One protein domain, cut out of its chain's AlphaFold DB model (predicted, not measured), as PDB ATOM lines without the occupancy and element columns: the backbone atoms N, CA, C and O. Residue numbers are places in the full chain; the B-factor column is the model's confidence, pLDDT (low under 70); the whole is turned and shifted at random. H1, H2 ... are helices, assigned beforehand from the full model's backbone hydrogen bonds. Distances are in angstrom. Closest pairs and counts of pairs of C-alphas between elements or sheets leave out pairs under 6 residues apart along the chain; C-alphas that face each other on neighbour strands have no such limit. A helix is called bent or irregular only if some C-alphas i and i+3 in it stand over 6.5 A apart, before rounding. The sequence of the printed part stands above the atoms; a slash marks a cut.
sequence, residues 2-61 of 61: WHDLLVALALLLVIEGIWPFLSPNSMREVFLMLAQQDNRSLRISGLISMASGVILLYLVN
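AT A GLANCE: This is residues 2 to 61 of the 61 residues of the protein "DUF2065 domain-containing protein" of gamma proteobacterium symbiont of Ctena orbiculata (UniProt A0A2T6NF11). You are looking at an open, three-sided frame: two long helices, H1 and H3, are its arms, and the shorter helix H2 joins them at one end, making a corner with each. The arms run out from H2 without meeting, and the space between them is empty. The printed part has 60 residues with three named helices, in the order H1, H2, H3, and no named strand; its class is all helix. It is loose, with a radius of gyration of the C-alphas of 14.7 A, and spans 37 by 28 by 17 A.

IN THESE COORDINATES: Find C-alpha 2 at (-1.930, -14.996, 12.865); from there H1, residues 2 to 22, runs 30.6 A to C-alpha 22. H1 is neither bent nor irregular, but only just: C-alphas 16 and 19 are 6.4 A apart. Next comes H2, residues 24 to 35, beginning at C-alpha 24 at (-17.271, 3.276, -9.053). H3, residues 39 to 60, runs 31.7 A and ends at C-alpha 60 at (-21.443, -18.568, 14.210).

HOW THE PARTS SIT: Look first at Pro 20 and Met 27, whose C-alphas, 6.2 A apart, are the closest of H1 and H2. These helices are close but not clearly touching, and about perpendicular at 79 degrees. H2 and H3 are also close but not clearly touching; their closest C-alphas, of Leu 34 and Leu 42, are 7.4 A apart. They run opposite ways at a steep tilt of 64 degrees. H1 and H3 are apart. In H2 and H3 every O i to N i+4 pair is within hydrogen-bond range; in H1, 15 of 17 are.

THE WHOLE: The C-alphas farthest apart, of His 3 and Gln 36, are 39.1 A apart. Residues 2 to 18 of H1 stand free, and so do residues 43 to 61, of which 43 to 60 belong to H3. Both links are tight, and the printed part has no cut. The mean pLDDT of the printed part is 93.9, and no printed residue is under 70.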
ATOM      1  N   TRP A   2      -2.428 -16.082  13.738       90.25
ATOM      2  CA  TRP A   2      -1.930 -14.996  12.865       90.25
ATOM      3  C   TRP A   2      -2.232 -15.209  11.377       90.25
ATOM      4  O   TRP A   2      -2.555 -14.257  10.678       90.25
ATOM      5  N   HIS A   3      -2.167 -16.455  10.902       93.31
ATOM      6  CA  HIS A   3      -2.536 -16.790   9.527       93.31
ATOM      7  C   HIS A   3      -4.018 -16.499   9.253       93.31
ATOM      8  O   HIS A   3      -4.331 -15.801   8.298       93.31
ATOM      9  N   ASP A   4      -4.914 -16.947  10.136       91.62
ATOM     10  CA  ASP A   4      -6.363 -16.752   9.988       91.62
ATOM     11  C   ASP A   4      -6.742 -15.265   9.986       91.62
ATOM     12  O   ASP A   4      -7.578 -14.842   9.193       91.62
ATOM     13  N   LEU A   5      -6.073 -14.452  10.815       93.25
ATOM     14  CA  LEU A   5      -6.243 -12.999  10.810       93.25
ATOM     15  C   LEU A   5      -5.828 -12.385   9.465       93.25
ATOM     16  O   LEU A   5      -6.556 -11.556   8.922       93.25
ATOM     17  N   LEU A   6      -4.680 -12.795   8.913       95.88
ATOM     18  CA  LEU A   6      -4.210 -12.315   7.610       95.88
ATOM     19  C   LEU A   6      -5.137 -12.752   6.470       95.88
ATOM     20  O   LEU A   6      -5.387 -11.962   5.564       95.88
ATOM     21  N   VAL A   7      -5.681 -13.969   6.530       96.06
ATOM     22  CA  VAL A   7      -6.662 -14.464   5.555       96.06
ATOM     23  C   VAL A   7      -7.966 -13.671   5.650       96.06
ATOM     24  O   VAL A   7      -8.462 -13.203   4.627       96.06
ATOM     25  N   ALA A   8      -8.497 -13.453   6.855       94.19
ATOM     26  CA  ALA A   8      -9.702 -12.649   7.057       94.19
ATOM     27  C   ALA A   8      -9.516 -11.209   6.550       94.19
ATOM     28  O   ALA A   8     -10.396 -10.669   5.881       94.19
ATOM     29  N   LEU A   9      -8.349 -10.610   6.803       95.31
ATOM     30  CA  LEU A   9      -8.014  -9.268   6.326       95.31
ATOM     31  C   LEU A   9      -7.863  -9.229   4.798       95.31
ATOM     32  O   LEU A   9      -8.358  -8.301   4.162       95.31
ATOM     33  N   ALA A  10      -7.253 -10.247   4.188       96.12
ATOM     34  CA  ALA A  10      -7.176 -10.360   2.733       96.12
ATOM     35  C   ALA A  10      -8.571 -10.464   2.097       96.12
ATOM     36  O   ALA A  10      -8.856  -9.762   1.128       96.12
ATOM     37  N   LEU A  11      -9.462 -11.284   2.665       96.25
ATOM     38  CA  LEU A  11     -10.844 -11.407   2.194       96.25
ATOM     39  C   LEU A  11     -11.620 -10.097   2.356       96.25
ATOM     40  O   LEU A  11     -12.326  -9.706   1.430       96.25
ATOM     41  N   LEU A  12     -11.451  -9.392   3.479       94.81
ATOM     42  CA  LEU A  12     -12.042  -8.071   3.693       94.81
ATOM     43  C   LEU A  12     -11.620  -7.086   2.594       94.81
ATOM     44  O   LEU A  12     -12.475  -6.420   2.021       94.81
ATOM     45  N   LEU A  13     -10.326  -7.035   2.257       95.19
ATOM     46  CA  LEU A  13      -9.811  -6.162   1.196       95.19
ATOM     47  C   LEU A  13     -10.355  -6.530  -0.188       95.19
ATOM     48  O   LEU A  13     -10.674  -5.639  -0.973       95.19
ATOM     49  N   VAL A  14     -10.480  -7.825  -0.492       95.94
ATOM     50  CA  VAL A  14     -11.092  -8.277  -1.750       95.94
ATOM     51  C   VAL A  14     -12.556  -7.841  -1.803       95.94
ATOM     52  O   VAL A  14     -12.966  -7.250  -2.798       95.94
ATOM     53  N   ILE A  15     -13.328  -8.073  -0.739       94.44
ATOM     54  CA  ILE A  15     -14.752  -7.715  -0.680       94.44
ATOM     55  C   ILE A  15     -14.947  -6.198  -0.803       94.44
ATOM     56  O   ILE A  15     -15.738  -5.757  -1.638       94.44
ATOM     57  N   GLU A  16     -14.186  -5.402  -0.051       92.00
ATOM     58  CA  GLU A  16     -14.194  -3.933  -0.142       92.00
ATOM     59  C   GLU A  16     -13.771  -3.430  -1.531       92.00
ATOM     60  O   GLU A  16     -14.264  -2.406  -1.994       92.00
ATOM     61  N   GLY A  17     -12.895  -4.153  -2.235       93.25
ATOM     62  CA  GLY A  17     -12.433  -3.808  -3.580       93.25
ATOM     63  C   GLY A  17     -13.412  -4.150  -4.712       93.25
ATOM     64  O   GLY A  17     -13.367  -3.516  -5.769       93.25
ATOM     65  N   ILE A  18     -14.315  -5.118  -4.516       95.75
ATOM     66  CA  ILE A  18     -15.251  -5.565  -5.564       95.75
ATOM     67  C   ILE A  18     -16.207  -4.437  -5.972       95.75
ATOM     68  O   ILE A  18     -16.394  -4.192  -7.164       95.75
ATOM     69  N   TRP A  19     -16.802  -3.729  -5.009       92.38
ATOM     70  CA  TRP A  19     -17.753  -2.650  -5.299       92.38
ATOM     71  C   TRP A  19     -17.123  -1.486  -6.096       92.38
ATOM     72  O   TRP A  19     -17.644  -1.184  -7.175       92.38
ATOM     73  N   PRO A  20     -16.001  -0.862  -5.672       91.31
ATOM     74  CA  PRO A  20     -15.351   0.193  -6.451       91.31
ATOM     75  C   PRO A  20     -14.931  -0.269  -7.846       91.31
ATOM     76  O   PRO A  20     -14.969   0.533  -8.778       91.31
ATOM     77  N   PHE A  21     -14.536  -1.538  -7.999       94.50
ATOM     78  CA  PHE A  21     -14.131  -2.088  -9.290       94.50
ATOM     79  C   PHE A  21     -15.318  -2.279 -10.245       94.50
ATOM     80  O   PHE A  21     -15.221  -1.921 -11.418       94.50
ATOM     81  N   LEU A  22     -16.443  -2.815  -9.756       95.38
ATOM     82  CA  LEU A  22     -17.624  -3.089 -10.582       95.38
ATOM     83  C   LEU A  22     -18.440  -1.832 -10.902       95.38
ATOM     84  O   LEU A  22     -18.902  -1.675 -12.031       95.38
ATOM     85  N   SER A  23     -18.653  -0.951  -9.921       94.06
ATOM     86  CA  SER A  23     -19.436   0.276 -10.108       94.06
ATOM     87  C   SER A  23     -18.887   1.435  -9.266       94.06
ATOM     88  O   SER A  23     -19.413   1.746  -8.189       94.06
ATOM     89  N   PRO A  24     -17.853   2.138  -9.762       92.38
ATOM     90  CA  PRO A  24     -17.271   3.276  -9.053       92.38
ATOM     91  C   PRO A  24     -18.254   4.446  -8.907       92.38
ATOM     92  O   PRO A  24     -18.175   5.203  -7.940       92.38
ATOM     93  N   ASN A  25     -19.201   4.599  -9.840       95.19
ATOM     94  CA  ASN A  25     -20.209   5.660  -9.781       95.19
ATOM     95  C   ASN A  25     -21.207   5.425  -8.642       95.19
ATOM     96  O   ASN A  25     -21.439   6.336  -7.853       95.19
ATOM     97  N   SER A  26     -21.714   4.197  -8.488       93.62
ATOM     98  CA  SER A  26     -22.620   3.865  -7.381       93.62
ATOM     99  C   SER A  26     -21.948   4.061  -6.020       93.62
ATOM    100  O   SER A  26     -22.565   4.583  -5.098       93.62
ATOM    101  N   MET A  27     -20.664   3.705  -5.891       93.31
ATOM    102  CA  MET A  27     -19.920   3.930  -4.646       93.31
ATOM    103  C   MET A  27     -19.787   5.427  -4.319       93.31
ATOM    104  O   MET A  27     -19.972   5.832  -3.171       93.31
ATOM    105  N   ARG A  28     -19.515   6.270  -5.324       93.50
ATOM    106  CA  ARG A  28     -19.463   7.733  -5.153       93.50
ATOM    107  C   ARG A  28     -20.803   8.308  -4.700       93.50
ATOM    108  O   ARG A  28     -20.814   9.144  -3.802       93.50
ATOM    109  N   GLU A  29     -21.911   7.862  -5.286       94.94
ATOM    110  CA  GLU A  29     -23.257   8.299  -4.892       94.94
ATOM    111  C   GLU A  29     -23.563   7.948  -3.432       94.94
ATOM    112  O   GLU A  29     -24.007   8.813  -2.674       94.94
ATOM    113  N   VAL A  30     -23.245   6.719  -3.007       92.38
ATOM    114  CA  VAL A  30     -23.403   6.296  -1.607       92.38
ATOM    115  C   VAL A  30     -22.564   7.170  -0.678       92.38
ATOM    116  O   VAL A  30     -23.077   7.657   0.327       92.38
ATOM    117  N   PHE A  31     -21.301   7.443  -1.015       92.56
ATOM    118  CA  PHE A  31     -20.467   8.320  -0.191       92.56
ATOM    119  C   PHE A  31     -20.990   9.751  -0.111       92.56
ATOM    120  O   PHE A  31     -20.952  10.339   0.967       92.56
ATOM    121  N   LEU A  32     -21.506  10.311  -1.206       95.06
ATOM    122  CA  LEU A  32     -22.116  11.641  -1.192       95.06
ATOM    123  C   LEU A  32     -23.374  11.672  -0.320       95.06
ATOM    124  O   LEU A  32     -23.564  12.617   0.443       95.06
ATOM    125  N   MET A  33     -24.199  10.628  -0.383       92.44
ATOM    126  CA  MET A  33     -25.375  10.495   0.472       92.44
ATOM    127  C   MET A  33     -24.984  10.386   1.953       92.44
ATOM    128  O   MET A  33     -25.594  11.040   2.797       92.44
ATOM    129  N   LEU A  34     -23.936   9.620   2.272       92.12
ATOM    130  CA  LEU A  34     -23.393   9.528   3.630       92.12
ATOM    131  C   LEU A  34     -22.786  10.857   4.095       92.12
ATOM    132  O   LEU A  34     -22.980  11.235   5.244       92.12
ATOM    133  N   ALA A  35     -22.104  11.595   3.219       92.50
ATOM    134  CA  ALA A  35     -21.522  12.896   3.546       92.50
ATOM    135  C   ALA A  35     -22.580  13.972   3.858       92.50
ATOM    136  O   ALA A  35     -22.282  14.932   4.562       92.50
ATOM    137  N   GLN A  36     -23.804  13.812   3.348       93.31
ATOM    138  CA  GLN A  36     -24.938  14.689   3.651       93.31
ATOM    139  C   GLN A  36     -25.684  14.300   4.939       93.31
ATOM    140  O   GLN A  36     -26.539  15.058   5.395       93.31
ATOM    141  N   GLN A  37     -25.401  13.133   5.529       91.44
ATOM    142  CA  GLN A  37     -26.016  12.710   6.789       91.44
ATOM    143  C   GLN A  37     -25.369  13.400   7.992       91.44
ATOM    144  O   GLN A  37     -24.154  13.589   8.054       91.44
ATOM    145  N   ASP A  38     -26.178  13.692   9.010       91.75
ATOM    146  CA  ASP A  38     -25.675  14.220  10.273       91.75
ATOM    147  C   ASP A  38     -24.721  13.235  10.962       91.75
ATOM    148  O   ASP A  38     -24.958  12.023  11.028       91.75
ATOM    149  N   ASN A  39     -23.684  13.779  11.607       92.06
ATOM    150  CA  ASN A  39     -22.684  13.013  12.362       92.06
ATOM    151  C   ASN A  39     -23.299  12.041  13.383       92.06
ATOM    152  O   ASN A  39     -22.731  10.986  13.671       92.06
ATOM    153  N   ARG A  40     -24.457  12.387  13.958       93.00
ATOM    154  CA  ARG A  40     -25.165  11.528  14.913       93.00
ATOM    155  C   ARG A  40     -25.736  10.282  14.236       93.00
ATOM    156  O   ARG A  40     -25.561   9.188  14.767       93.00
ATOM    157  N   SER A  41     -26.375  10.439  13.081       91.69
ATOM    158  CA  SER A  41     -26.967   9.333  12.325       91.69
ATOM    159  C   SER A  41     -25.893   8.373  11.819       91.69
ATOM    160  O   SER A  41     -26.037   7.167  12.002       91.69
ATOM    161  N   LEU A  42     -24.773   8.898  11.304       93.06
ATOM    162  CA  LEU A  42     -23.617   8.093  10.883       93.06
ATOM    163  C   LEU A  42     -23.013   7.273  12.033       93.06
ATOM    164  O   LEU A  42     -22.659   6.109  11.860       93.06
ATOM    165  N   ARG A  43     -22.913   7.854  13.235       93.94
ATOM    166  CA  ARG A  43     -22.418   7.125  14.413       93.94
ATOM    167  C   ARG A  43     -23.372   6.020  14.850       93.94
ATOM    168  O   ARG A  43     -22.915   4.944  15.220       93.94
ATOM    169  N   ILE A  44     -24.679   6.282  14.828       95.62
ATOM    170  CA  ILE A  44     -25.688   5.295  15.230       95.62
ATOM    171  C   ILE A  44     -25.744   4.145  14.222       95.62
ATOM    172  O   ILE A  44     -25.742   2.990  14.641       95.62
ATOM    173  N   SER A  45     -25.733   4.424  12.916       93.19
ATOM    174  CA  SER A  45     -25.701   3.366  11.899       93.19
ATOM    175  C   SER A  45     -24.426   2.523  12.005       93.19
ATOM    176  O   SER A  45     -24.503   1.294  11.971       93.19
ATOM    177  N   GLY A  46     -23.275   3.159  12.249       93.31
ATOM    178  CA  GLY A  46     -22.019   2.466  12.539       93.31
ATOM    179  C   GLY A  46     -22.098   1.585  13.789       93.31
ATOM    180  O   GLY A  46     -21.681   0.429  13.749       93.31
ATOM    181  N   LEU A  47     -22.687   2.083  14.882       96.44
ATOM    182  CA  LEU A  47     -22.899   1.305  16.110       96.44
ATOM    183  C   LEU A  47     -23.798   0.089  15.881       96.44
ATOM    184  O   LEU A  47     -23.469  -0.998  16.350       96.44
ATOM    185  N   ILE A  48     -24.900   0.251  15.147       96.81
ATOM    186  CA  ILE A  48     -25.814  -0.852  14.818       96.81
ATOM    187  C   ILE A  48     -25.093  -1.908  13.970       96.81
ATOM    188  O   ILE A  48     -25.234  -3.103  14.239       96.81
ATOM    189  N   SER A  49     -24.284  -1.484  12.993       94.19
ATOM    190  CA  SER A  49     -23.485  -2.384  12.154       94.19
ATOM    191  C   SER A  49     -22.462  -3.173  12.979       94.19
ATOM    192  O   SER A  49     -22.433  -4.403  12.920       94.19
ATOM    193  N   MET A  50     -21.697  -2.490  13.841       96.00
ATOM    194  CA  MET A  50     -20.738  -3.141  14.741       96.00
ATOM    195  C   MET A  50     -21.422  -4.123  15.699       96.00
ATOM    196  O   MET A  50     -20.954  -5.251  15.852       96.00
ATOM    197  N   ALA A  51     -22.544  -3.734  16.313       97.69
ATOM    198  CA  ALA A  51     -23.291  -4.599  17.224       97.69
ATOM    199  C   ALA A  51     -23.816  -5.853  16.512       97.69
ATOM    200  O   ALA A  51     -23.665  -6.961  17.022       97.69
ATOM    201  N   SER A  52     -24.366  -5.689  15.307       97.00
ATOM    202  CA  SER A  52     -24.825  -6.805  14.474       97.00
ATOM    203  C   SER A  52     -23.676  -7.753  14.126       97.00
ATOM    204  O   SER A  52     -23.840  -8.968  14.217       97.00
ATOM    205  N   GLY A  53     -22.495  -7.215  13.801       93.62
ATOM    206  CA  GLY A  53     -21.292  -8.006  13.540       93.62
ATOM    207  C   GLY A  53     -20.849  -8.838  14.746       93.62
ATOM    208  O   GLY A  53     -20.560 -10.022  14.596       93.62
ATOM    209  N   VAL A  54     -20.861  -8.256  15.950       96.12
ATOM    210  CA  VAL A  54     -20.537  -8.979  17.194       96.12
ATOM    211  C   VAL A  54     -21.562 -10.077  17.485       96.12
ATOM    212  O   VAL A  54     -21.178 -11.191  17.830       96.12
ATOM    213  N   ILE A  55     -22.856  -9.786  17.316       96.94
ATOM    214  CA  ILE A  55     -23.929 -10.772  17.501       96.94
ATOM    215  C   ILE A  55     -23.750 -11.941  16.528       96.94
ATOM    216  O   ILE A  55     -23.802 -13.094  16.943       96.94
ATOM    217  N   LEU A  56     -23.505 -11.656  15.247       94.25
ATOM    218  CA  LEU A  56     -23.303 -12.684  14.227       94.25
ATOM    219  C   LEU A  56     -22.055 -13.523  14.514       94.25
ATOM    220  O   LEU A  56     -22.109 -14.743  14.396       94.25
ATOM    221  N   LEU A  57     -20.962 -12.890  14.950       92.25
ATOM    222  CA  LEU A  57     -19.749 -13.595  15.354       92.25
ATOM    223  C   LEU A  57     -20.025 -14.566  16.511       92.25
ATOM    224  O   LEU A  57     -19.574 -15.699  16.441       92.25
ATOM    225  N   TYR A  58     -20.818 -14.172  17.513       94.38
ATOM    226  CA  TYR A  58     -21.191 -15.049  18.634       94.38
ATOM    227  C   TYR A  58     -22.167 -16.174  18.247       94.38
ATOM    228  O   TYR A  58     -22.199 -17.214  18.890       94.38
ATOM    229  N   LEU A  59     -22.994 -15.974  17.216       94.69
ATOM    230  CA  LEU A  59     -23.913 -17.010  16.728       94.69
ATOM    231  C   LEU A  59     -23.210 -18.072  15.874       94.69
ATOM    232  O   LEU A  59     -23.658 -19.216  15.840       94.69
ATOM    233  N   VAL A  60     -22.165 -17.684  15.141       91.31
ATOM    234  CA  VAL A  60     -21.443 -18.568  14.210       91.31
ATOM    235  C   VAL A  60     -20.256 -19.272  14.880       91.31
ATOM    236  O   VAL A  60     -19.860 -20.340  14.412       91.31
ATOM    237  N   ASN A  61     -19.697 -18.697  15.950       85.81
ATOM    238  CA  ASN A  61     -18.570 -19.246  16.710       85.81
ATOM    239  C   ASN A  61     -19.006 -19.799  18.068       85.81
ATOM    240  O   ASN A  61     -18.785 -21.005  18.306       85.81
TER     241      ASN A  61